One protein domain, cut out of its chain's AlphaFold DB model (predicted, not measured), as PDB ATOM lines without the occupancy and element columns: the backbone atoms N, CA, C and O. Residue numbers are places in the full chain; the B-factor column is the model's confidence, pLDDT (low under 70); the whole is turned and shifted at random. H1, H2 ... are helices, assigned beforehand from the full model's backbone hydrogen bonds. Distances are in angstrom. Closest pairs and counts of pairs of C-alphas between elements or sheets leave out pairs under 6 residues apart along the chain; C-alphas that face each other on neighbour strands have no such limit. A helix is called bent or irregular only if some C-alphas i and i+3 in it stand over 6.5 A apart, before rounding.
ATOM      1  N   ALA A 228     145.312 149.089  56.759       86.69
ATOM      2  CA  ALA A 228     144.923 150.490  56.926       86.69
ATOM      3  C   ALA A 228     143.998 151.013  55.820       86.69
ATOM      4  O   ALA A 228     143.204 151.903  56.089       86.69
ATOM      5  N   PHE A 229     144.083 150.474  54.598       88.94
ATOM      6  CA  PHE A 229     143.120 150.801  53.540       88.94
ATOM      7  C   PHE A 229     141.719 150.323  53.933       88.94
ATOM      8  O   PHE A 229     140.767 151.098  53.901       88.94
ATOM      9  N   ASN A 230     141.603 149.070  54.388       89.38
ATOM     10  CA  ASN A 230     140.324 148.545  54.870       89.38
ATOM     11  C   ASN A 230     139.844 149.312  56.108       89.38
ATOM     12  O   ASN A 230     138.687 149.714  56.156       89.38
ATOM     13  N   ALA A 231     140.733 149.566  57.077       91.50
ATOM     14  CA  ALA A 231     140.400 150.337  58.271       91.50
ATOM     15  C   ALA A 231     139.903 151.745  57.920       91.50
ATOM     16  O   ALA A 231     138.904 152.179  58.477       91.50
ATOM     17  N   PHE A 232     140.534 152.437  56.964       91.69
ATOM     18  CA  PHE A 232     140.079 153.750  56.503       91.69
ATOM     19  C   PHE A 232     138.649 153.696  55.970       91.69
ATOM     20  O   PHE A 232     137.824 154.516  56.357       91.69
ATOM     21  N   TRP A 233     138.320 152.722  55.124       87.56
ATOM     22  CA  TRP A 233     136.975 152.642  54.556       87.56
ATOM     23  C   TRP A 233     135.914 152.151  55.546       87.56
ATOM     24  O   TRP A 233     134.769 152.599  55.467       87.56
ATOM     25  N   GLU A 234     136.267 151.299  56.514       88.50
ATOM     26  CA  GLU A 234     135.373 151.023  57.650       88.50
ATOM     27  C   GLU A 234     135.175 152.284  58.515       88.50
ATOM     28  O   GLU A 234     134.052 152.562  58.934       88.50
ATOM     29  N   LEU A 235     136.216 153.109  58.708       91.38
ATOM     30  CA  LEU A 235     136.087 154.408  59.379       91.38
ATOM     31  C   LEU A 235     135.187 155.371  58.610       91.38
ATOM     32  O   LEU A 235     134.389 156.045  59.242       91.38
ATOM     33  N   GLN A 236     135.241 155.415  57.276       88.44
ATOM     34  CA  GLN A 236     134.339 156.269  56.489       88.44
ATOM     35  C   GLN A 236     132.865 155.897  56.710       88.44
ATOM     36  O   GLN A 236     132.017 156.778  56.850       88.44
ATOM     37  N   ARG A 237     132.557 154.596  56.835       83.38
ATOM     38  CA  ARG A 237     131.207 154.142  57.207       83.38
ATOM     39  C   ARG A 237     130.817 154.597  58.609       83.38
ATOM     40  O   ARG A 237     129.698 155.050  58.832       83.38
ATOM     41  N   ALA A 238     131.762 154.496  59.536       86.69
ATOM     42  CA  ALA A 238     131.620 154.950  60.911       86.69
ATOM     43  C   ALA A 238     131.425 156.475  61.014       86.69
ATOM     44  O   ALA A 238     130.565 156.927  61.761       86.69
ATOM     45  N   PHE A 239     132.162 157.276  60.242       87.38
ATOM     46  CA  PHE A 239     132.049 158.737  60.228       87.38
ATOM     47  C   PHE A 239     130.711 159.210  59.681       87.38
ATOM     48  O   PHE A 239     130.138 160.171  60.187       87.38
ATOM     49  N   ALA A 240     130.192 158.515  58.678       81.38
ATOM     50  CA  ALA A 240     128.886 158.815  58.125       81.38
ATOM     51  C   ALA A 240     127.730 158.290  58.988       81.38
ATOM     52  O   ALA A 240     126.619 158.780  58.834       81.38
ATOM     53  N   ASN A 241     127.955 157.342  59.905       81.44
ATOM     54  CA  ASN A 241     126.961 156.952  60.907       81.44
ATOM     55  C   ASN A 241     127.584 156.669  62.295       81.44
ATOM     56  O   ASN A 241     127.655 155.508  62.719       81.44
ATOM     57  N   PRO A 242     127.984 157.713  63.048       85.25
ATOM     58  CA  PRO A 242     128.637 157.560  64.348       85.25
ATOM     59  C   PRO A 242     127.783 156.832  65.390       85.25
ATOM     60  O   PRO A 242     128.314 156.157  66.269       85.25
ATOM     61  N   SER A 243     126.451 156.921  65.295       82.12
ATOM     62  CA  SER A 243     125.548 156.232  66.224       82.12
ATOM     63  C   SER A 243     125.587 154.707  66.066       82.12
ATOM     64  O   SER A 243     125.398 153.993  67.051       82.12
ATOM     65  N   GLY A 244     125.913 154.198  64.871       82.62
ATOM     66  CA  GLY A 244     126.113 152.767  64.620       82.62
ATOM     67  C   GLY A 244     127.301 152.171  65.384       82.62
ATOM     68  O   GLY A 244     127.293 150.988  65.718       82.62
ATOM     69  N   ILE A 245     128.292 152.997  65.733       85.56
ATOM     70  CA  ILE A 245     129.465 152.588  66.523       85.56
ATOM     71  C   ILE A 245     129.077 152.337  67.983       85.56
ATOM     72  O   ILE A 245     129.580 151.417  68.628       85.56
ATOM     73  N   LEU A 246     128.115 153.115  68.483       85.50
ATOM     74  CA  LEU A 246     127.682 153.146  69.881       85.50
ATOM     75  C   LEU A 246     126.663 152.048  70.234       85.50
ATOM     76  O   LEU A 246     125.994 152.110  71.268       85.50
ATOM     77  N   VAL A 247     126.522 151.036  69.374       85.94
ATOM     78  CA  VAL A 247     125.588 149.918  69.565       85.94
ATOM     79  C   VAL A 247     126.136 148.887  70.553       85.94
ATOM     80  O   VAL A 247     125.360 148.324  71.334       85.94
ATOM     81  N   SER A 248     127.449 148.637  70.522       90.88
ATOM     82  CA  SER A 248     128.120 147.616  71.330       90.88
ATOM     83  C   SER A 248     129.562 147.993  71.676       90.88
ATOM     84  O   SER A 248     130.207 148.757  70.964       90.88
ATOM     85  N   ASP A 249     130.090 147.395  72.742       92.19
ATOM     86  CA  ASP A 249     131.499 147.536  73.127       92.19
ATOM     87  C   ASP A 249     132.453 147.058  72.015       92.19
ATOM     88  O   ASP A 249     133.417 147.733  71.670       92.19
ATOM     89  N   ARG A 250     132.105 145.948  71.348       94.50
ATOM     90  CA  ARG A 250     132.869 145.402  70.217       94.50
ATOM     91  C   ARG A 250     133.021 146.406  69.072       94.50
ATOM     92  O   ARG A 250     134.121 146.569  68.557       94.50
ATOM     93  N   THR A 251     131.930 147.055  68.660       92.38
ATOM     94  CA  THR A 251     131.949 148.025  67.551       92.38
ATOM     95  C   THR A 251     132.754 149.273  67.904       92.38
ATOM     96  O   THR A 251     133.460 149.801  67.050       92.38
ATOM     97  N   MET A 252     132.703 149.709  69.165       94.25
ATOM     98  CA  MET A 252     133.524 150.816  69.652       94.25
ATOM     99  C   MET A 252     135.013 150.451  69.697       94.25
ATOM    100  O   MET A 252     135.848 151.210  69.209       94.25
ATOM    101  N   SER A 253     135.348 149.264  70.205       94.88
ATOM    102  CA  SER A 253     136.719 148.745  70.220       94.88
ATOM    103  C   SER A 253     137.314 148.652  68.809       94.88
ATOM    104  O   SER A 253     138.431 149.113  68.560       94.88
ATOM    105  N   GLU A 254     136.542 148.128  67.852       95.12
ATOM    106  CA  GLU A 254     136.941 148.045  66.444       95.12
ATOM    107  C   GLU A 254     137.156 149.434  65.827       95.12
ATOM    108  O   GLU A 254     138.165 149.657  65.155       95.12
ATOM    109  N   PHE A 255     136.265 150.391  66.107       96.00
ATOM    110  CA  PHE A 255     136.441 151.782  65.688       96.00
ATOM    111  C   PHE A 255     137.734 152.385  66.243       96.00
ATOM    112  O   PHE A 255     138.517 152.930  65.470       96.00
ATOM    113  N   MET A 256     137.995 152.258  67.547       96.88
ATOM    114  CA  MET A 256     139.190 152.827  68.184       96.88
ATOM    115  C   MET A 256     140.484 152.214  67.636       96.88
ATOM    116  O   MET A 256     141.453 152.936  67.381       96.88
ATOM    117  N   SER A 257     140.486 150.902  67.390       96.12
ATOM    118  CA  SER A 257     141.605 150.195  66.759       96.12
ATOM    119  C   SER A 257     141.868 150.711  65.339       96.12
ATOM    120  O   SER A 257     142.989 151.114  65.011       96.12
ATOM    121  N   ASN A 258     140.820 150.794  64.513       95.94
ATOM    122  CA  ASN A 258     140.920 151.297  63.144       95.94
ATOM    123  C   ASN A 258     141.350 152.772  63.109       95.94
ATOM    124  O   ASN A 258     142.229 153.135  62.325       95.94
ATOM    125  N   ALA A 259     140.774 153.612  63.975       96.62
ATOM    126  CA  ALA A 259     141.088 155.034  64.084       96.62
ATOM    127  C   ALA A 259     142.562 155.245  64.431       96.62
ATOM    128  O   ALA A 259     143.245 156.000  63.746       96.62
ATOM    129  N   SER A 260     143.072 154.510  65.422       95.75
ATOM    130  CA  SER A 260     144.478 154.571  65.832       95.75
ATOM    131  C   SER A 260     145.423 154.118  64.715       95.75
ATOM    132  O   SER A 260     146.445 154.759  64.464       95.75
ATOM    133  N   LEU A 261     145.071 153.044  63.995       95.44
ATOM    134  CA  LEU A 261     145.867 152.523  62.881       95.44
ATOM    135  C   LEU A 261     145.999 153.541  61.737       95.44
ATOM    136  O   LEU A 261     147.097 153.756  61.218       95.44
ATOM    137  N   VAL A 262     144.887 154.152  61.325       94.75
ATOM    138  CA  VAL A 262     144.872 155.116  60.216       94.75
ATOM    139  C   VAL A 262     145.482 156.450  60.643       94.75
ATOM    140  O   VAL A 262     146.284 157.008  59.892       94.75
ATOM    141  N   TYR A 263     145.183 156.916  61.859       95.81
ATOM    142  CA  TYR A 263     145.809 158.099  62.448       95.81
ATOM    143  C   TYR A 263     147.333 157.982  62.435       95.81
ATOM    144  O   TYR A 263     147.999 158.875  61.919       95.81
ATOM    145  N   LYS A 264     147.889 156.855  62.899       94.75
ATOM    146  CA  LYS A 264     149.340 156.632  62.900       94.75
ATOM    147  C   LYS A 264     149.943 156.736  61.498       94.75
ATOM    148  O   LYS A 264     150.960 157.391  61.321       94.75
ATOM    149  N   LYS A 265     149.295 156.160  60.477       93.19
ATOM    150  CA  LYS A 265     149.765 156.296  59.086       93.19
ATOM    151  C   LYS A 265     149.781 157.746  58.599       93.19
ATOM    152  O   LYS A 265     150.672 158.110  57.836       93.19
ATOM    153  N   ILE A 266     148.790 158.543  58.991       93.31
ATOM    154  CA  ILE A 266     148.709 159.964  58.631       93.31
ATOM    155  C   ILE A 266     149.755 160.772  59.389       93.31
ATOM    156  O   ILE A 266     150.432 161.590  58.776       93.31
ATOM    157  N   TYR A 267     149.927 160.501  60.680       92.75
ATOM    158  CA  TYR A 267     150.970 161.099  61.500       92.75
ATOM    159  C   TYR A 267     152.357 160.843  60.895       92.75
ATOM    160  O   TYR A 267     153.077 161.797  60.624       92.75
ATOM    161  N   ASP A 268     152.686 159.588  60.564       91.44
ATOM    162  CA  ASP A 268     153.962 159.226  59.930       91.44
ATOM    163  C   ASP A 268     154.155 159.931  58.572       91.44
ATOM    164  O   ASP A 268     155.276 160.245  58.169       91.44
ATOM    165  N   ALA A 269     153.070 160.149  57.819       90.25
ATOM    166  CA  ALA A 269     153.119 160.851  56.539       90.25
ATOM    167  C   ALA A 269     153.364 162.357  56.718       90.25
ATOM    168  O   ALA A 269     154.174 162.923  55.986       90.25
ATOM    169  N   GLU A 270     152.715 162.994  57.695       89.38
ATOM    170  CA  GLU A 270     152.958 164.399  58.042       89.38
ATOM    171  C   GLU A 270     154.360 164.607  58.624       89.38
ATOM    172  O   GLU A 270     155.035 165.570  58.266       89.38
ATOM    173  N   GLU A 271     154.843 163.690  59.461       86.44
ATOM    174  CA  GLU A 271     156.195 163.740  60.024       86.44
ATOM    175  C   GLU A 271     157.265 163.705  58.921       86.44
ATOM    176  O   GLU A 271     158.208 164.497  58.939       86.44
ATOM    177  N   ARG A 272     157.088 162.831  57.918       85.75
ATOM    178  CA  ARG A 272     157.978 162.755  56.747       85.75
ATOM    179  C   ARG A 272     157.866 163.967  55.835       85.75
ATOM    180  O   ARG A 272     158.874 164.395  55.294       85.75
ATOM    181  N   ALA A 273     156.661 164.498  55.632       82.19
ATOM    182  CA  ALA A 273     156.455 165.656  54.765       82.19
ATOM    183  C   ALA A 273     157.075 166.943  55.340       82.19
ATOM    184  O   ALA A 273     157.378 167.859  54.579       82.19
ATOM    185  N   ASN A 274     157.264 167.008  56.662       76.12
ATOM    186  CA  ASN A 274     157.755 168.190  57.373       76.12
ATOM    187  C   ASN A 274     159.127 167.983  58.050       76.12
ATOM    188  O   ASN A 274     159.511 168.789  58.898       76.12
ATOM    189  N   ASP A 275     159.866 166.933  57.669       65.75
ATOM    190  CA  ASP A 275     161.248 166.649  58.090       65.75
ATOM    191  C   ASP A 275     161.502 166.659  59.618       65.75
ATOM    192  O   ASP A 275     162.528 167.167  60.084       65.75
ATOM    193  N   GLY A 276     160.624 166.066  60.437       56.22
ATOM    194  CA  GLY A 276     161.012 165.767  61.822       56.22
ATOM    195  C   GLY A 276     159.905 165.422  62.820       56.22
ATOM    196  O   GLY A 276     158.743 165.768  62.607       56.22
ATOM    197  N   PRO A 277     160.284 164.809  63.962       47.59
ATOM    198  CA  PRO A 277     159.361 164.444  65.030       47.59
ATOM    199  C   PRO A 277     158.787 165.704  65.683       47.59
ATOM    200  O   PRO A 277     159.466 166.400  66.439       47.59
ATOM    201  N   LEU A 278     157.530 166.009  65.348       55.56
ATOM    202  CA  LEU A 278     156.719 167.108  65.891       55.56
ATOM    203  C   LEU A 278     157.333 168.524  65.768       55.56
ATOM    204  O   LEU A 278     157.122 169.376  66.628       55.56
ATOM    205  N   PHE A 279     157.941 168.811  64.608       55.56
ATOM    206  CA  PHE A 279     158.243 170.165  64.097       55.56
ATOM    207  C   PHE A 279     159.407 170.891  64.788       55.56
ATOM    208  O   PHE A 279     159.268 171.978  65.356       55.56
ATOM    209  N   LEU A 329     139.175 158.253  46.636       76.06
ATOM    210  CA  LEU A 329     139.461 157.273  45.595       76.06
ATOM    211  C   LEU A 329     139.516 155.867  46.203       76.06
ATOM    212  O   LEU A 329     140.386 155.545  47.006       76.06
ATOM    213  N   VAL A 330     138.608 154.995  45.763       79.00
ATOM    214  CA  VAL A 330     138.436 153.614  46.267       79.00
ATOM    215  C   VAL A 330     139.564 152.664  45.828       79.00
ATOM    216  O   VAL A 330     139.580 151.483  46.156       79.00
ATOM    217  N   ASN A 331     140.553 153.155  45.083       83.75
ATOM    218  CA  ASN A 331     141.679 152.347  44.631       83.75
ATOM    219  C   ASN A 331     142.816 152.372  45.663       83.75
ATOM    220  O   ASN A 331     143.308 153.440  46.012       83.75
ATOM    221  N   GLU A 332     143.295 151.202  46.086       83.94
ATOM    222  CA  GLU A 332     144.350 151.081  47.103       83.94
ATOM    223  C   GLU A 332     145.649 151.824  46.741       83.94
ATOM    224  O   GLU A 332     146.245 152.490  47.592       83.94
ATOM    225  N   LYS A 333     146.101 151.735  45.482       83.69
ATOM    226  CA  LYS A 333     147.324 152.425  45.041       83.69
ATOM    227  C   LYS A 333     147.143 153.937  45.142       83.69
ATOM    228  O   LYS A 333     147.992 154.608  45.723       83.69
ATOM    229  N   LYS A 334     146.000 154.436  44.663       83.94
ATOM    230  CA  LYS A 334     145.653 155.861  44.725       83.94
ATOM    231  C   LYS A 334     145.464 156.346  46.161       83.94
ATOM    232  O   LYS A 334     145.907 157.433  46.480       83.94
ATOM    233  N   PHE A 335     144.895 155.534  47.049       85.12
ATOM    234  CA  PHE A 335     144.783 155.856  48.473       85.12
ATOM    235  C   PHE A 335     146.156 156.051  49.131       85.12
ATOM    236  O   PHE A 335     146.374 157.025  49.848       85.12
ATOM    237  N   ASN A 336     147.107 155.147  48.874       84.69
ATOM    238  CA  ASN A 336     148.464 155.295  49.406       84.69
ATOM    239  C   ASN A 336     149.168 156.533  48.825       84.69
ATOM    240  O   ASN A 336     149.929 157.190  49.535       84.69
ATOM    241  N   GLU A 337     148.913 156.851  47.556       84.56
ATOM    242  CA  GLU A 337     149.402 158.069  46.911       84.56
ATOM    243  C   GLU A 337     148.786 159.332  47.533       84.56
ATOM    244  O   GLU A 337     149.525 160.248  47.884       84.56
ATOM    245  N   GLN A 338     147.472 159.344  47.780       86.44
ATOM    246  CA  GLN A 338     146.765 160.430  48.468       86.44
ATOM    247  C   GLN A 338     147.297 160.636  49.888       86.44
ATOM    248  O   GLN A 338     147.615 161.760  50.261       86.44
ATOM    249  N   ILE A 339     147.503 159.566  50.665       87.25
ATOM    250  CA  ILE A 339     148.116 159.687  51.999       87.25
ATOM    251  C   ILE A 339     149.495 160.335  51.917       87.25
ATOM    252  O   ILE A 339     149.820 161.166  52.757       87.25
ATOM    253  N   ARG A 340     150.334 159.966  50.946       84.56
ATOM    254  CA  ARG A 340     151.707 160.485  50.870       84.56
ATOM    255  C   ARG A 340     151.752 161.924  50.363       84.56
ATOM    256  O   ARG A 340     152.417 162.760  50.968       84.56
ATOM    257  N   ASN A 341     151.017 162.214  49.296       83.81
ATOM    258  CA  ASN A 341     151.227 163.419  48.499       83.81
ATOM    259  C   ASN A 341     150.158 164.498  48.725       83.81
ATOM    260  O   ASN A 341     150.435 165.670  48.486       83.81
ATOM    261  N   ASP A 342     148.963 164.139  49.198       85.31
ATOM    262  CA  ASP A 342     147.832 165.061  49.334       85.31
ATOM    263  C   ASP A 342     147.598 165.452  50.803       85.31
ATOM    264  O   ASP A 342     147.032 164.710  51.612       85.31
ATOM    265  N   GLN A 343     148.038 166.661  51.159       86.56
ATOM    266  CA  GLN A 343     147.825 167.217  52.495       86.56
ATOM    267  C   GLN A 343     146.340 167.493  52.777       86.56
ATOM    268  O   GLN A 343     145.888 167.306  53.906       86.56
ATOM    269  N   THR A 344     145.560 167.893  51.771       87.19
ATOM    270  CA  THR A 344     144.124 168.165  51.919       87.19
ATOM    271  C   THR A 344     143.371 166.886  52.259       87.19
ATOM    272  O   THR A 344     142.517 166.897  53.148       87.19
ATOM    273  N   PHE A 345     143.731 165.762  51.633       88.94
ATOM    274  CA  PHE A 345     143.199 164.444  51.981       88.94
ATOM    275  C   PHE A 345     143.444 164.107  53.460       88.94
ATOM    276  O   PHE A 345     142.506 163.770  54.188       88.94
ATOM    277  N   ARG A 346     144.690 164.257  53.934       91.25
ATOM    278  CA  ARG A 346     145.052 163.983  55.336       91.25
ATOM    279  C   ARG A 346     144.319 164.904  56.312       91.25
ATOM    280  O   ARG A 346     143.746 164.418  57.286       91.25
ATOM    281  N   LYS A 347     144.269 166.208  56.023       91.00
ATOM    282  CA  LYS A 347     143.521 167.196  56.818       91.00
ATOM    283  C   LYS A 347     142.033 166.863  56.884       91.00
ATOM    284  O   LYS A 347     141.460 166.888  57.968       91.00
ATOM    285  N   THR A 348     141.424 166.485  55.760       90.56
ATOM    286  CA  THR A 348     140.001 166.114  55.698       90.56
ATOM    287  C   THR A 348     139.704 164.933  56.614       90.56
ATOM    288  O   THR A 348     138.773 164.999  57.415       90.56
ATOM    289  N   PHE A 349     140.526 163.880  56.563       92.88
ATOM    290  CA  PHE A 349     140.383 162.746  57.475       92.88
ATOM    291  C   PHE A 349     140.525 163.163  58.945       92.88
ATOM    292  O   PHE A 349     139.717 162.757  59.779       92.88
ATOM    293  N   LEU A 350     141.537 163.971  59.283       94.06
ATOM    294  CA  LEU A 350     141.755 164.409  60.665       94.06
ATOM    295  C   LEU A 350     140.586 165.255  61.184       94.06
ATOM    296  O   LEU A 350     140.180 165.073  62.329       94.06
ATOM    297  N   ILE A 351     140.001 166.121  60.350       92.56
ATOM    298  CA  ILE A 351     138.799 166.896  60.695       92.56
ATOM    299  C   ILE A 351     137.611 165.959  60.949       92.56
ATOM    300  O   ILE A 351     136.967 166.077  61.991       92.56
ATOM    301  N   GLN A 352     137.350 164.991  60.060       92.06
ATOM    302  CA  GLN A 352     136.292 163.987  60.264       92.06
ATOM    303  C   GLN A 352     136.478 163.237  61.591       92.06
ATOM    304  O   GLN A 352     135.532 163.098  62.370       92.06
ATOM    305  N   LEU A 353     137.710 162.805  61.879       95.00
ATOM    306  CA  LEU A 353     138.055 162.115  63.117       95.00
ATOM    307  C   LEU A 353     137.816 163.008  64.344       95.00
ATOM    308  O   LEU A 353     137.196 162.568  65.310       95.00
ATOM    309  N   ILE A 354     138.258 164.266  64.308       93.88
ATOM    310  CA  ILE A 354     138.078 165.230  65.401       93.88
ATOM    311  C   ILE A 354     136.594 165.481  65.689       93.88
ATOM    312  O   ILE A 354     136.210 165.477  66.860       93.88
ATOM    313  N   ILE A 355     135.765 165.660  64.655       91.06
ATOM    314  CA  ILE A 355     134.319 165.889  64.799       91.06
ATOM    315  C   ILE A 355     133.659 164.691  65.495       91.06
ATOM    316  O   ILE A 355     132.937 164.860  66.479       91.06
ATOM    317  N   VAL A 356     133.955 163.468  65.046       91.56
ATOM    318  CA  VAL A 356     133.351 162.245  65.600       91.56
ATOM    319  C   VAL A 356     133.832 161.957  67.025       91.56
ATOM    320  O   VAL A 356     133.021 161.657  67.902       91.56
ATOM    321  N   LEU A 357     135.130 162.112  67.306       93.56
ATOM    322  CA  LEU A 357     135.657 161.984  68.671       93.56
ATOM    323  C   LEU A 357     135.121 163.088  69.593       93.56
ATOM    324  O   LEU A 357     134.908 162.850  70.784       93.56
ATOM    325  N   GLY A 358     134.889 164.290  69.058       90.88
ATOM    326  CA  GLY A 358     134.206 165.386  69.737       90.88
ATOM    327  C   GLY A 358     132.795 164.983  70.151       90.88
ATOM    328  O   GLY A 358     132.472 165.045  71.336       90.88
ATOM    329  N   PHE A 359     132.005 164.462  69.210       88.50
ATOM    330  CA  PHE A 359     130.675 163.922  69.481       88.50
ATOM    331  C   PHE A 359     130.698 162.864  70.595       88.50
ATOM    332  O   PHE A 359     129.957 163.005  71.565       88.50
ATOM    333  N   PHE A 360     131.589 161.866  70.536       90.50
ATOM    334  CA  PHE A 360     131.686 160.843  71.590       90.50
ATOM    335  C   PHE A 360     132.125 161.399  72.943       90.50
ATOM    336  O   PHE A 360     131.584 160.998  73.970       90.50
ATOM    337  N   SER A 361     133.063 162.350  72.954       90.00
ATOM    338  CA  SER A 361     133.505 163.017  74.187       90.00
ATOM    339  C   SER A 361     132.366 163.768  74.875       90.00
ATOM    340  O   SER A 361     132.324 163.825  76.101       90.00
ATOM    341  N   ASN A 362     131.456 164.343  74.085       87.50
ATOM    342  CA  ASN A 362     130.350 165.167  74.567       87.50
ATOM    343  C   ASN A 362     129.192 164.338  75.147       87.50
ATOM    344  O   ASN A 362     128.377 164.879  75.889       87.50
ATOM    345  N   LEU A 363     129.119 163.034  74.858       83.81
ATOM    346  CA  LEU A 363     128.092 162.143  75.419       83.81
ATOM    347  C   LEU A 363     128.231 161.925  76.934       83.81
ATOM    348  O   LEU A 363     127.273 161.490  77.570       83.81
ATOM    349  N   ASP A 364     129.402 162.224  77.495       81.25
ATOM    350  CA  ASP A 364     129.709 162.129  78.926       81.25
ATOM    351  C   ASP A 364     129.451 163.446  79.690       81.25
ATOM    352  O   ASP A 364     129.584 163.488  80.910       81.25
ATOM    353  N   ASP A 365     129.080 164.543  79.008       81.00
ATOM    354  CA  ASP A 365     128.767 165.807  79.693       81.00
ATOM    355  C   ASP A 365     127.475 165.650  80.518       81.00
ATOM    356  O   ASP A 365     126.438 165.208  80.017       81.00
ATOM    357  N   ALA A 366     127.524 166.038  81.794       67.19
ATOM    358  CA  ALA A 366     126.396 165.936  82.718       67.19
ATOM    359  C   ALA A 366     125.123 166.625  82.186       67.19
ATOM    360  O   ALA A 366     124.027 166.086  82.332       67.19
ATOM    361  N   ARG A 367     125.266 167.761  81.488       70.75
ATOM    362  CA  ARG A 367     124.143 168.491  80.870       70.75
ATOM    363  C   ARG A 367     123.497 167.677  79.755       70.75
ATOM    364  O   ARG A 367     122.277 167.633  79.639       70.75
ATOM    365  N   VAL A 368     124.322 166.991  78.963       71.75
ATOM    366  CA  VAL A 368     123.861 166.089  77.904       71.75
ATOM    367  C   VAL A 368     123.138 164.897  78.508       71.75
ATOM    368  O   VAL A 368     122.074 164.539  78.019       71.75
ATOM    369  N   LEU A 369     123.668 164.295  79.572       70.12
ATOM    370  CA  LEU A 369     123.039 163.152  80.236       70.12
ATOM    371  C   LEU A 369     121.699 163.510  80.885       70.12
ATOM    372  O   LEU A 369     120.786 162.682  80.853       70.12
ATOM    373  N   ASP A 370     121.567 164.720  81.430       72.38
ATOM    374  CA  ASP A 370     120.328 165.229  82.019       72.38
ATOM    375  C   ASP A 370     119.248 165.495  80.963       72.38
ATOM    376  O   ASP A 370     118.127 164.997  81.105       72.38
ATOM    377  N   ASP A 371     119.593 166.154  79.854       69.12
ATOM    378  CA  ASP A 371     118.670 166.383  78.733       69.12
ATOM    379  C   ASP A 371     118.359 165.073  77.970       69.12
ATOM    380  O   ASP A 371     117.220 164.806  77.567       69.12
ATOM    381  N   ALA A 372     119.340 164.171  77.847       61.72
ATOM    382  CA  ALA A 372     119.189 162.841  77.254       61.72
ATOM    383  C   ALA A 372     118.391 161.867  78.135       61.72
ATOM    384  O   ALA A 372     118.092 160.749  77.696       61.72
ATOM    385  N   ARG A 373     117.946 162.263  79.341       58.16
ATOM    386  CA  ARG A 373     116.960 161.475  80.100       58.16
ATOM    387  C   ARG A 373     115.674 161.253  79.288       58.16
ATOM    388  O   ARG A 373     115.003 160.247  79.496       58.16
ATOM    389  N   ALA A 374     115.374 162.072  78.285       56.47
ATOM    390  CA  ALA A 374     114.260 161.824  77.370       56.47
ATOM    391  C   ALA A 374     114.554 160.804  76.238       56.47
ATOM    392  O   ALA A 374     113.614 160.328  75.607       56.47
ATOM    393  N   SER A 375     115.819 160.432  75.976       69.56
ATOM    394  CA  SER A 375     116.223 159.563  74.855       69.56
ATOM    395  C   SER A 375     116.981 158.313  75.320       69.56
ATOM    396  O   SER A 375     118.157 158.359  75.687       69.56
ATOM    397  N   PHE A 376     116.316 157.153  75.270       66.56
ATOM    398  CA  PHE A 376     116.900 155.860  75.653       66.56
ATOM    399  C   PHE A 376     118.166 155.509  74.847       66.56
ATOM    400  O   PHE A 376     119.144 155.009  75.406       66.56
ATOM    401  N   ASN A 377     118.177 155.831  73.549       74.75
ATOM    402  CA  ASN A 377     119.284 155.513  72.646       74.75
ATOM    403  C   ASN A 377     120.567 156.275  73.003       74.75
ATOM    404  O   ASN A 377     121.643 155.680  72.998       74.75
ATOM    405  N   LEU A 378     120.461 157.552  73.391       76.50
ATOM    406  CA  LEU A 378     121.620 158.360  73.788       76.50
ATOM    407  C   LEU A 378     122.236 157.882  75.108       76.50
ATOM    408  O   LEU A 378     123.456 157.835  75.228       76.50
ATOM    409  N   ARG A 379     121.422 157.442  76.078       77.56
ATOM    410  CA  ARG A 379     121.953 156.873  77.330       77.56
ATOM    411  C   ARG A 379     122.699 155.565  77.104       77.56
ATOM    412  O   ARG A 379     123.742 155.338  77.714       77.56
ATOM    413  N   LYS A 380     122.162 154.689  76.248       82.31
ATOM    414  CA  LYS A 380     122.845 153.444  75.868       82.31
ATOM    415  C   LYS A 380     124.174 153.761  75.180       82.31
ATOM    416  O   LYS A 380     125.192 153.186  75.547       82.31
ATOM    417  N   ALA A 381     124.154 154.712  74.253       84.31
ATOM    418  CA  ALA A 381     125.327 155.173  73.531       84.31
ATOM    419  C   ALA A 381     126.414 155.751  74.455       84.31
ATOM    420  O   ALA A 381     127.577 155.370  74.336       84.31
ATOM    421  N   ALA A 382     126.038 156.589  75.428       85.12
ATOM    422  CA  ALA A 382     126.966 157.133  76.418       85.12
ATOM    423  C   ALA A 382     127.664 156.018  77.214       85.12
ATOM    424  O   ALA A 382     128.886 156.008  77.295       85.12
ATOM    425  N   ARG A 383     126.915 155.013  77.700       86.56
ATOM    426  CA  ARG A 383     127.487 153.865  78.437       86.56
ATOM    427  C   ARG A 383     128.507 153.069  77.627       86.56
ATOM    428  O   ARG A 383     129.454 152.553  78.208       86.56
ATOM    429  N   VAL A 384     128.299 152.940  76.315       89.12
ATOM    430  CA  VAL A 384     129.245 152.262  75.415       89.12
ATOM    431  C   VAL A 384     130.506 153.106  75.211       89.12
ATOM    432  O   VAL A 384     131.596 152.552  75.114       89.12
ATOM    433  N   ALA A 385     130.385 154.436  75.178       88.44
ATOM    434  CA  ALA A 385     131.522 155.337  75.008       88.44
ATOM    435  C   ALA A 385     132.360 155.522  76.284       88.44
ATOM    436  O   ALA A 385     133.577 155.675  76.178       88.44
ATOM    437  N   THR A 386     131.742 155.485  77.472       90.50
ATOM    438  CA  THR A 386     132.394 155.786  78.762       90.50
ATOM    439  C   THR A 386     133.736 155.069  78.981       90.50
ATOM    440  O   THR A 386     134.699 155.751  79.335       90.50
ATOM    441  N   PRO A 387     133.871 153.746  78.739       93.62
ATOM    442  CA  PRO A 387     135.137 153.038  78.953       93.62
ATOM    443  C   PRO A 387     136.300 153.555  78.093       93.62
ATOM    444  O   PRO A 387     137.454 153.430  78.492       93.62
ATOM    445  N   TYR A 388     136.005 154.166  76.943       93.88
ATOM    446  CA  TYR A 388     136.991 154.613  75.956       93.88
ATOM    447  C   TYR A 388     137.287 156.115  76.030       93.88
ATOM    448  O   TYR A 388     138.074 156.626  75.236       93.88
ATOM    449  N   LEU A 389     136.670 156.864  76.951       92.31
ATOM    450  CA  LEU A 389     136.760 158.331  76.971       92.31
ATOM    451  C   LEU A 389     138.188 158.859  77.099       92.31
ATOM    452  O   LEU A 389     138.505 159.895  76.515       92.31
ATOM    453  N   TYR A 390     139.043 158.169  77.855       94.12
ATOM    454  CA  TYR A 390     140.452 158.539  77.973       94.12
ATOM    455  C   TYR A 390     141.155 158.462  76.612       94.12
ATOM    456  O   TYR A 390     141.754 159.445  76.172       94.12
ATOM    457  N   ASP A 391     140.997 157.344  75.906       94.62
ATOM    458  CA  ASP A 391     141.600 157.120  74.591       94.62
ATOM    459  C   ASP A 391     141.016 158.062  73.533       94.62
ATOM    460  O   ASP A 391     141.758 158.644  72.744       94.62
ATOM    461  N   ILE A 392     139.701 158.296  73.564       94.69
ATOM    462  CA  ILE A 392     139.008 159.252  72.690       94.69
ATOM    463  C   ILE A 392     139.576 160.663  72.883       94.69
ATOM    464  O   ILE A 392     139.920 161.333  71.907       94.69
ATOM    465  N   ARG A 393     139.700 161.127  74.135       93.94
ATOM    466  CA  ARG A 393     140.234 162.463  74.451       93.94
ATOM    467  C   ARG A 393     141.705 162.585  74.054       93.94
ATOM    468  O   ARG A 393     142.096 163.625  73.519       93.94
ATOM    469  N   ASN A 394     142.499 161.537  74.264       95.00
ATOM    470  CA  ASN A 394     143.905 161.511  73.868       95.00
ATOM    471  C   ASN A 394     144.072 161.560  72.353       95.00
ATOM    472  O   ASN A 394     144.747 162.464  71.866       95.00
ATOM    473  N   LEU A 395     143.401 160.678  71.613       95.00
ATOM    474  CA  LEU A 395     143.470 160.644  70.154       95.00
ATOM    475  C   LEU A 395     142.976 161.962  69.541       95.00
ATOM    476  O   LEU A 395     143.583 162.488  68.611       95.00
ATOM    477  N   ARG A 396     141.922 162.566  70.111       94.25
ATOM    478  CA  ARG A 396     141.436 163.893  69.695       94.25
ATOM    479  C   ARG A 396     142.478 164.986  69.925       94.25
ATOM    480  O   ARG A 396     142.623 165.883  69.095       94.25
ATOM    481  N   ARG A 397     143.169 164.964  71.068       92.75
ATOM    482  CA  ARG A 397     144.239 165.922  71.387       92.75
ATOM    483  C   ARG A 397     145.422 165.746  70.440       92.75
ATOM    484  O   ARG A 397     145.926 166.732  69.923       92.75
ATOM    485  N   GLU A 398     145.827 164.510  70.186       92.88
ATOM    486  CA  GLU A 398     146.913 164.177  69.264       92.88
ATOM    487  C   GLU A 398     146.605 164.624  67.828       92.88
ATOM    488  O   GLU A 398     147.407 165.340  67.229       92.88
ATOM    489  N   ALA A 399     145.401 164.337  67.321       92.19
ATOM    490  CA  ALA A 399     144.948 164.825  66.018       92.19
ATOM    491  C   ALA A 399     144.937 166.361  65.933       92.19
ATOM    492  O   ALA A 399     145.367 166.930  64.933       92.19
ATOM    493  N   ASN A 400     144.509 167.051  66.995       89.44
ATOM    494  CA  ASN A 400     144.565 168.514  67.057       89.44
ATOM    495  C   ASN A 400     146.000 169.061  67.109       89.44
ATOM    496  O   ASN A 400     146.272 170.114  66.535       89.44
ATOM    497  N   ASN A 401     146.929 168.364  67.766       88.75
ATOM    498  CA  ASN A 401     148.325 168.795  67.850       88.75
ATOM    499  C   ASN A 401     149.010 168.820  66.478       88.75
ATOM    500  O   ASN A 401     149.862 169.681  66.261       88.75
ATOM    501  N   ILE A 402     148.603 167.947  65.546       89.19
ATOM    502  CA  ILE A 402     149.056 168.010  64.147       89.19
ATOM    503  C   ILE A 402     148.705 169.377  63.542       89.19
ATOM    504  O   ILE A 402     149.578 170.044  62.995       89.19
ATOM    505  N   PHE A 403     147.463 169.847  63.703       87.94
ATOM    506  CA  PHE A 403     147.066 171.171  63.215       87.94
ATOM    507  C   PHE A 403     147.807 172.300  63.924       87.94
ATOM    508  O   PHE A 403     148.272 173.214  63.257       87.94
ATOM    509  N   ASN A 404     147.981 172.231  65.249       84.31
ATOM    510  CA  ASN A 404     148.693 173.276  65.999       84.31
ATOM    511  C   ASN A 404     150.113 173.507  65.461       84.31
ATOM    512  O   ASN A 404     150.635 174.621  65.492       84.31
ATOM    513  N   ALA A 405     150.734 172.439  64.972       81.25
ATOM    514  CA  ALA A 405     152.097 172.486  64.504       81.25
ATOM    515  C   ALA A 405     152.234 172.727  62.987       81.25
ATOM    516  O   ALA A 405     153.219 173.335  62.571       81.25
ATOM    517  N   LEU A 406     151.233 172.351  62.178       80.56
ATOM    518  CA  LEU A 406     151.160 172.682  60.745       80.56
ATOM    519  C   LEU A 406     150.652 174.106  60.484       80.56
ATOM    520  O   LEU A 406     151.291 174.881  59.775       80.56
ATOM    521  N   ASP A 407     149.480 174.437  61.027       79.69
ATOM    522  CA  ASP A 407     148.798 175.713  60.835       79.69
ATOM    523  C   ASP A 407     147.939 176.058  62.058       79.69
ATOM    524  O   ASP A 407     146.835 175.542  62.262       79.69
ATOM    525  N   LYS A 408     148.428 177.013  62.855       78.06
ATOM    526  CA  LYS A 408     147.716 177.513  64.035       78.06
ATOM    527  C   LYS A 408     146.309 178.012  63.705       78.06
ATOM    528  O   LYS A 408     145.408 177.833  64.517       78.06
ATOM    529  N   ARG A 409     146.081 178.592  62.521       75.00
ATOM    530  CA  ARG A 409     144.750 179.093  62.136       75.00
ATOM    531  C   ARG A 409     143.756 177.954  62.002       75.00
ATOM    532  O   ARG A 409     142.651 178.057  62.521       75.00
ATOM    533  N   GLU A 410     144.156 176.867  61.345       80.56
ATOM    534  CA  GLU A 410     143.329 175.663  61.229       80.56
ATOM    535  C   GLU A 410     143.110 175.013  62.593       80.56
ATOM    536  O   GLU A 410     142.000 174.581  62.890       80.56
ATOM    537  N   PHE A 411     144.124 175.001  63.463       85.00
ATOM    538  CA  PHE A 411     143.963 174.539  64.840       85.00
ATOM    539  C   PHE A 411     142.876 175.318  65.589       85.00
ATOM    540  O   PHE A 411     141.962 174.703  66.141       85.00
ATOM    541  N   PHE A 412     142.926 176.652  65.580       78.88
ATOM    542  CA  PHE A 412     141.893 177.472  66.222       78.88
ATOM    543  C   PHE A 412     140.530 177.336  65.536       78.88
ATOM    544  O   PHE A 412     139.515 177.245  66.223       78.88
ATOM    545  N   GLY A 413     140.501 177.245  64.204       82.12
ATOM    546  CA  GLY A 413     139.286 176.959  63.442       82.12
ATOM    547  C   GLY A 413     138.637 175.636  63.858       82.12
ATOM    548  O   GLY A 413     137.430 175.586  64.076       82.12
ATOM    549  N   ASN A 414     139.435 174.591  64.073       85.12
ATOM    550  CA  ASN A 414     138.956 173.296  64.557       85.12
ATOM    551  C   ASN A 414     138.443 173.372  66.000       85.12
ATOM    552  O   ASN A 414     137.411 172.779  66.302       85.12
ATOM    553  N   GLN A 415     139.110 174.115  66.893       83.56
ATOM    554  CA  GLN A 415     138.590 174.334  68.251       83.56
ATOM    555  C   GLN A 415     137.227 175.035  68.222       83.56
ATOM    556  O   GLN A 415     136.315 174.638  68.950       83.56
ATOM    557  N   MET A 416     137.068 176.028  67.343       81.50
ATOM    558  CA  MET A 416     135.788 176.706  67.144       81.50
ATOM    559  C   MET A 416     134.714 175.786  66.608       81.50
ATOM    560  O   MET A 416     133.624 175.752  67.172       81.50
ATOM    561  N   LEU A 417     135.040 174.992  65.590       85.12
ATOM    562  CA  LEU A 417     134.117 174.022  65.020       85.12
ATOM    563  C   LEU A 417     133.611 173.038  66.084       85.12
ATOM    564  O   LEU A 417     132.411 172.804  66.186       85.12
ATOM    565  N   ILE A 418     134.500 172.499  66.926       84.62
ATOM    566  CA  ILE A 418     134.117 171.584  68.013       84.62
ATOM    567  C   ILE A 418     133.186 172.278  69.016       84.62
ATOM    568  O   ILE A 418     132.209 171.676  69.465       84.62
ATOM    569  N   SER A 419     133.484 173.530  69.375       82.12
ATOM    570  CA  SER A 419     132.662 174.307  70.304       82.12
ATOM    571  C   SER A 419     131.276 174.595  69.725       82.12
ATOM    572  O   SER A 419     130.272 174.346  70.389       82.12
ATOM    573  N   SER A 420     131.199 175.047  68.469       82.38
ATOM    574  CA  SER A 420     129.927 175.329  67.797       82.38
ATOM    575  C   SER A 420     129.090 174.067  67.601       82.38
ATOM    576  O   SER A 420     127.882 174.098  67.824       82.38
ATOM    577  N   GLU A 421     129.719 172.943  67.247       83.62
ATOM    578  CA  GLU A 421     129.048 171.643  67.135       83.62
ATOM    579  C   GLU A 421     128.472 171.192  68.481       83.62
ATOM    580  O   GLU A 421     127.358 170.672  68.540       83.62
ATOM    581  N   PHE A 422     129.183 171.430  69.586       83.56
ATOM    582  CA  PHE A 422     128.671 171.123  70.918       83.56
ATOM    583  C   PHE A 422     127.469 171.998  71.298       83.56
ATOM    584  O   PHE A 422     126.455 171.463  71.755       83.56
ATOM    585  N   THR A 423     127.535 173.310  71.058       82.31
ATOM    586  CA  THR A 423     126.400 174.223  71.275       82.31
ATOM    587  C   THR A 423     125.198 173.810  70.427       82.31
ATOM    588  O   THR A 423     124.082 173.686  70.937       82.31
ATOM    589  N   PHE A 424     125.416 173.503  69.145       81.12
ATOM    590  CA  PHE A 424     124.366 173.025  68.249       81.12
ATOM    591  C   PHE A 424     123.765 171.694  68.725       81.12
ATOM    592  O   PHE A 424     122.545 171.517  68.719       81.12
ATOM    593  N   PHE A 425     124.600 170.769  69.199       80.62
ATOM    594  CA  PHE A 425     124.164 169.502  69.778       80.62
ATOM    595  C   PHE A 425     123.270 169.714  71.009       80.62
ATOM    596  O   PHE A 425     122.195 169.115  71.091       80.62
ATOM    597  N   GLN A 426     123.643 170.613  71.925       79.75
ATOM    598  CA  GLN A 426     122.818 170.973  73.084       79.75
ATOM    599  C   GLN A 426     121.497 171.639  72.679       79.75
ATOM    600  O   GLN A 426     120.431 171.268  73.179       79.75
ATOM    601  N   ALA A 427     121.538 172.582  71.737       79.38
ATOM    602  CA  ALA A 427     120.345 173.230  71.194       79.38
ATOM    603  C   ALA A 427     119.373 172.201  70.594       79.38
ATOM    604  O   ALA A 427     118.161 172.242  70.835       79.38
ATOM    605  N   LYS A 428     119.921 171.218  69.877       79.88
ATOM    606  CA  LYS A 428     119.173 170.114  69.282       79.88
ATOM    607  C   LYS A 428     118.566 169.174  70.322       79.88
ATOM    608  O   LYS A 428     117.407 168.792  70.162       79.88
ATOM    609  N   LEU A 429     119.282 168.844  71.401       78.62
ATOM    610  CA  LEU A 429     118.729 168.083  72.536       78.62
ATOM    611  C   LEU A 429     117.526 168.795  73.162       78.62
ATOM    612  O   LEU A 429     116.500 168.171  73.436       78.62
ATOM    613  N   LYS A 430     117.607 170.123  73.277       77.69
ATOM    614  CA  LYS A 430     116.512 170.988  73.736       77.69
ATOM    615  C   LYS A 430     115.436 171.231  72.670       77.69
ATOM    616  O   LYS A 430     114.525 172.028  72.896       77.69
ATOM    617  N   GLN A 431     115.510 170.552  71.520       75.94
ATOM    618  CA  GLN A 431     114.583 170.666  70.388       75.94
ATOM    619  C   GLN A 431     114.414 172.104  69.878       75.94
ATOM    620  O   GLN A 431     113.326 172.466  69.432       75.94
ATOM    621  N   PHE A 432     115.466 172.922  69.976       75.25
ATOM    622  CA  PHE A 432     115.462 174.324  69.555       75.25
ATOM    623  C   PHE A 432     114.328 175.164  70.184       75.25
ATOM    624  O   PHE A 432     113.819 176.090  69.562       75.25
ATOM    625  N   ARG A 433     113.911 174.851  71.425       70.94
ATOM    626  CA  ARG A 433     112.783 175.529  72.100       70.94
ATOM    627  C   ARG A 433     112.999 177.030  72.352       70.94
ATOM    628  O   ARG A 433     112.017 177.757  72.368       70.94
ATOM    629  N   ASN A 434     114.246 177.478  72.536       65.25
ATOM    630  CA  ASN A 434     114.607 178.874  72.819       65.25
ATOM    631  C   ASN A 434     115.546 179.424  71.736       65.25
ATOM    632  O   ASN A 434     116.767 179.418  71.865       65.25
ATOM    633  N   VAL A 435     114.940 179.867  70.639       58.91
ATOM    634  CA  VAL A 435     115.621 180.275  69.403       58.91
ATOM    635  C   VAL A 435     116.534 181.492  69.586       58.91
ATOM    636  O   VAL A 435     117.657 181.494  69.085       58.91
ATOM    637  N   GLU A 436     116.080 182.504  70.326       58.84
ATOM    638  CA  GLU A 436     116.847 183.738  70.560       58.84
ATOM    639  C   GLU A 436     118.125 183.479  71.364       58.84
ATOM    640  O   GLU A 436     119.163 184.079  71.103       58.84
ATOM    641  N   THR A 437     118.082 182.527  72.299       59.22
ATOM    642  CA  THR A 437     119.254 182.147  73.096       59.22
ATOM    643  C   THR A 437     120.282 181.420  72.238       59.22
ATOM    644  O   THR A 437     121.466 181.674  72.383       59.22
ATOM    645  N   ILE A 438     119.847 180.598  71.277       57.06
ATOM    646  CA  ILE A 438     120.748 179.859  70.380       57.06
ATOM    647  C   ILE A 438     121.509 180.806  69.451       57.06
ATOM    648  O   ILE A 438     122.698 180.608  69.237       57.06
ATOM    649  N   TYR A 439     120.863 181.846  68.916       57.78
ATOM    650  CA  TYR A 439     121.554 182.812  68.051       57.78
ATOM    651  C   TYR A 439     122.637 183.587  68.818       57.78
ATOM    652  O   TYR A 439     123.726 183.800  68.292       57.78
ATOM    653  N   ASN A 440     122.364 183.928  70.080       58.84
ATOM    654  CA  ASN A 440     123.315 184.600  70.968       58.84
ATOM    655  C   ASN A 440     124.403 183.647  71.508       58.84
ATOM    656  O   ASN A 440     125.528 184.071  71.726       58.84
ATOM    657  N   GLU A 441     124.102 182.359  71.696       55.53
ATOM    658  CA  GLU A 441     125.065 181.325  72.119       55.53
ATOM    659  C   GLU A 441     125.964 180.832  70.968       55.53
ATOM    660  O   GLU A 441     127.025 180.256  71.213       55.53
ATOM    661  N   VAL A 442     125.540 181.026  69.714       52.59
ATOM    662  CA  VAL A 442     126.319 180.719  68.499       52.59
ATOM    663  C   VAL A 442     127.153 181.921  68.042       52.59
ATOM    664  O   VAL A 442     128.075 181.742  67.241       52.59
ATOM    665  N   GLN A 443     126.876 183.133  68.542       56.81
ATOM    666  CA  GLN A 443     127.749 184.279  68.296       56.81
ATOM    667  C   GLN A 443     129.167 183.954  68.770       56.81
ATOM    668  O   GLN A 443     129.389 183.474  69.881       56.81
ATOM    669  N   LEU A 444     130.121 184.165  67.863       54.84
ATOM    670  CA  LEU A 444     131.538 183.968  68.129       54.84
ATOM    671  C   LEU A 444     131.939 184.854  69.305       54.84
ATOM    672  O   LEU A 444     131.605 186.034  69.324       54.84
ATOM    673  N   ASP A 445     132.673 184.284  70.258       64.44
ATOM    674  CA  ASP A 445     133.326 185.065  71.303       64.44
ATOM    675  C   ASP A 445     134.268 186.079  70.637       64.44
ATOM    676  O   ASP A 445     135.258 185.698  69.999       64.44
ATOM    677  N   ASP A 446     133.926 187.364  70.753       68.06
ATOM    678  CA  ASP A 446     134.661 188.471  70.146       68.06
ATOM    679  C   ASP A 446     136.138 188.451  70.568       68.06
ATOM    680  O   ASP A 446     137.021 188.711  69.748       68.06
ATOM    681  N   GLU A 447     136.443 188.032  71.805       72.19
ATOM    682  CA  GLU A 447     137.823 187.923  72.290       72.19
ATOM    683  C   GLU A 447     138.629 186.870  71.527       72.19
ATOM    684  O   GLU A 447     139.830 187.029  71.267       72.19
ATOM    685  N   LEU A 448     137.987 185.766  71.164       62.88
ATOM    686  CA  LEU A 448     138.633 184.702  70.422       62.88
ATOM    687  C   LEU A 448     138.690 185.010  68.919       62.88
ATOM    688  O   LEU A 448     139.693 184.687  68.275       62.88
ATOM    689  N   TYR A 449     137.685 185.691  68.370       64.56
ATOM    690  CA  TYR A 449     137.772 186.248  67.021       64.56
ATOM    691  C   TYR A 449     138.931 187.256  66.905       64.56
ATOM    692  O   TYR A 449     139.705 187.218  65.943       64.56
ATOM    693  N   ASP A 450     139.136 188.090  67.923       73.19
ATOM    694  CA  ASP A 450     140.259 189.022  67.980       73.19
ATOM    695  C   ASP A 450     141.610 188.311  68.121       73.19
ATOM    696  O   ASP A 450     142.571 188.689  67.440       73.19
ATOM    697  N   LYS A 451     141.706 187.228  68.906       71.06
ATOM    698  CA  LYS A 451     142.906 186.367  68.927       71.06
ATOM    699  C   LYS A 451     143.190 185.752  67.555       71.06
ATOM    700  O   LYS A 451     144.325 185.813  67.086       71.06
ATOM    701  N   LEU A 452     142.169 185.231  66.870       62.94
ATOM    702  CA  LEU A 452     142.277 184.709  65.501       62.94
ATOM    703  C   LEU A 452     142.777 185.775  64.522       62.94
ATOM    704  O   LEU A 452     143.632 185.499  63.679       62.94
ATOM    705  N   LYS A 453     142.287 187.009  64.646       64.12
ATOM    706  CA  LYS A 453     142.719 188.147  63.829       64.12
ATOM    707  C   LYS A 453     144.166 188.546  64.120       64.12
ATOM    708  O   LYS A 453     144.904 188.865  63.188       64.12
ATOM    709  N   GLN A 454     144.590 188.502  65.382       69.00
ATOM    710  CA  GLN A 454     145.963 188.799  65.798       69.00
ATOM    711  C   GLN A 454     146.958 187.726  65.342       69.00
ATOM    712  O   GLN A 454     148.021 188.063  64.822       69.00
ATOM    713  N   GLU A 455     146.618 186.443  65.465       62.97
ATOM    714  CA  GLU A 455     147.460 185.343  64.979       62.97
ATOM    715  C   GLU A 455     147.421 185.190  63.448       62.97
ATOM    716  O   GLU A 455     148.399 184.790  62.810       62.97
ATOM    717  N   GLY A 456     146.294 185.562  62.839       50.41
ATOM    718  CA  GLY A 456     146.098 185.654  61.397       50.41
ATOM    719  C   GLY A 456     146.759 186.875  60.751       50.41
ATOM    720  O   GLY A 456     146.916 186.916  59.526       50.41
ATOM    721  N   ALA A 457     147.191 187.861  61.537       51.56
ATOM    722  CA  ALA A 457     147.891 189.021  61.015       51.56
ATOM    723  C   ALA A 457     149.273 188.599  60.503       51.56
ATOM    724  O   ALA A 457     150.136 188.133  61.249       51.56
TER     725      ALA A 457
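Overview. This is residues 228 to 279 and 329 to 457 of the 623 residues of the protein "THO complex subunit" of Wickerhamomyces ciferrii (strain ATCC 14091 / BCRC 22168 / CBS 111 / JCM 3599 / NBRC 0793 / NRRL Y-1031 F-60-10) (UniProt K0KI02). Four long helical pieces, H3, H5, H7b and H8, make an up-and-down bundle with H5 in its middle, while H9 and H10 fold back along the far side of H8. H1 crosses over H3, H4 sits at the end of the bundle where H3 ends and H5 begins, and H6 and H7a sit at the opposite end. The printed part has 181 residues, with ten named helices, H1 to H10 in order along the chain, and no named strand; the class is all helix. The whole is compact, with a radius of gyration of the C-alphas of 17.7 A and spans of 49 by 46 by 28 A.

Along the chain. H1, residues 228 to 240, begins with C-alpha 228 at (144.923, 150.490, 56.926) and is 18.1 A long. H2 is residues 242 to 245. H3, residues 249 to 273, is 35.9 A long. After the cut come H4, residues 332 to 341, and H5, residues 343 to 362, which is 28.2 A long. H6, residues 366 to 374, is neither bent nor irregular, but only just: C-alphas 371 and 374 are 6.5 A apart. H7, residues 376 to 406, was assigned as one helix by its hydrogen bonds but is bent, with C-alphas 387 and 390 7.7 A apart. Its arms are H7a, residues 376 to 387, 18.7 A long, and H7b, residues 390 to 406, 24.7 A long; they stand about perpendicular, at 77 degrees. H7a is itself irregular, with C-alphas 384 and 387 6.9 A apart. H8, residues 408 to 429, is 31.6 A long and ends with C-alpha 429 at (118.729, 168.083, 72.536). H9 is residues 435 to 442, and H10, residues 446 to 456, ends with C-alpha 456 at (146.098, 185.654, 61.397).

Arrangement. In the bundle of H3, H5, H7b and H8, each runs against the one before it. H5 and H7b touch, closest at the C-alphas of Ile 354 and Arg 396, 5.6 A, and run opposite ways at a shallow tilt of 34 degrees, only just short of steep. H3 touches H7b with residues 256 to 267 alone, closest at the C-alphas of Ser 260 and Leu 395, 7.5 A, at a shallow tilt of 20 degrees. H7b and H8 form a helical hairpin, closest at the C-alphas of Phe 403 and Phe 411, 4.9 A. H3 and H8 are apart. H1 touches H3 at a steep tilt of 62 degrees, closest at the C-alphas of Ala 231 and Asn 258, 5.0 A. H2 and H3 only just touch, with 3 pairs of C-alphas within 8 A, and only at the corner, closest at the C-alphas of Ile 245 and Thr 251, 5.3 A. H4 and H5 touch only at the corner, closest at the C-alphas of Ile 339 and Arg 346, 6.2 A. H6 touches H8 with the C-alphas of Asp 371 and Leu 429 closest, 6.4 A. H8 and H9 form another helical hairpin, closest at the C-alphas of Ser 420 and Val 442, 6.5 A. H10 touches H8 with the C-alphas of Arg 409 and Gly 456 closest, 6.7 A, opposite ways at a shallow tilt of 26 degrees. Each O i to N i+4 pair is within hydrogen-bond range in H1, H3, H4, H5, H8, H9 and H10; the counts are 4 of 5 in H6, 7 of 8 in H7a and 12 of 13 in H7b, and H2 is too short for such a pair.

Size, cuts and confidence. The two C-alphas farthest apart are those of Asp 275 and Arg 433, 51.2 A. Residues 280 to 328 are cut out, and C-alphas 279 and 329 are 29.3 A apart across the cut. Of the links that are printed whole, each is tight. The mean pLDDT of the printed part is 81.6; 33 residues are under 70, among them residues 275 to 279, 371 to 376 and 434 to 446.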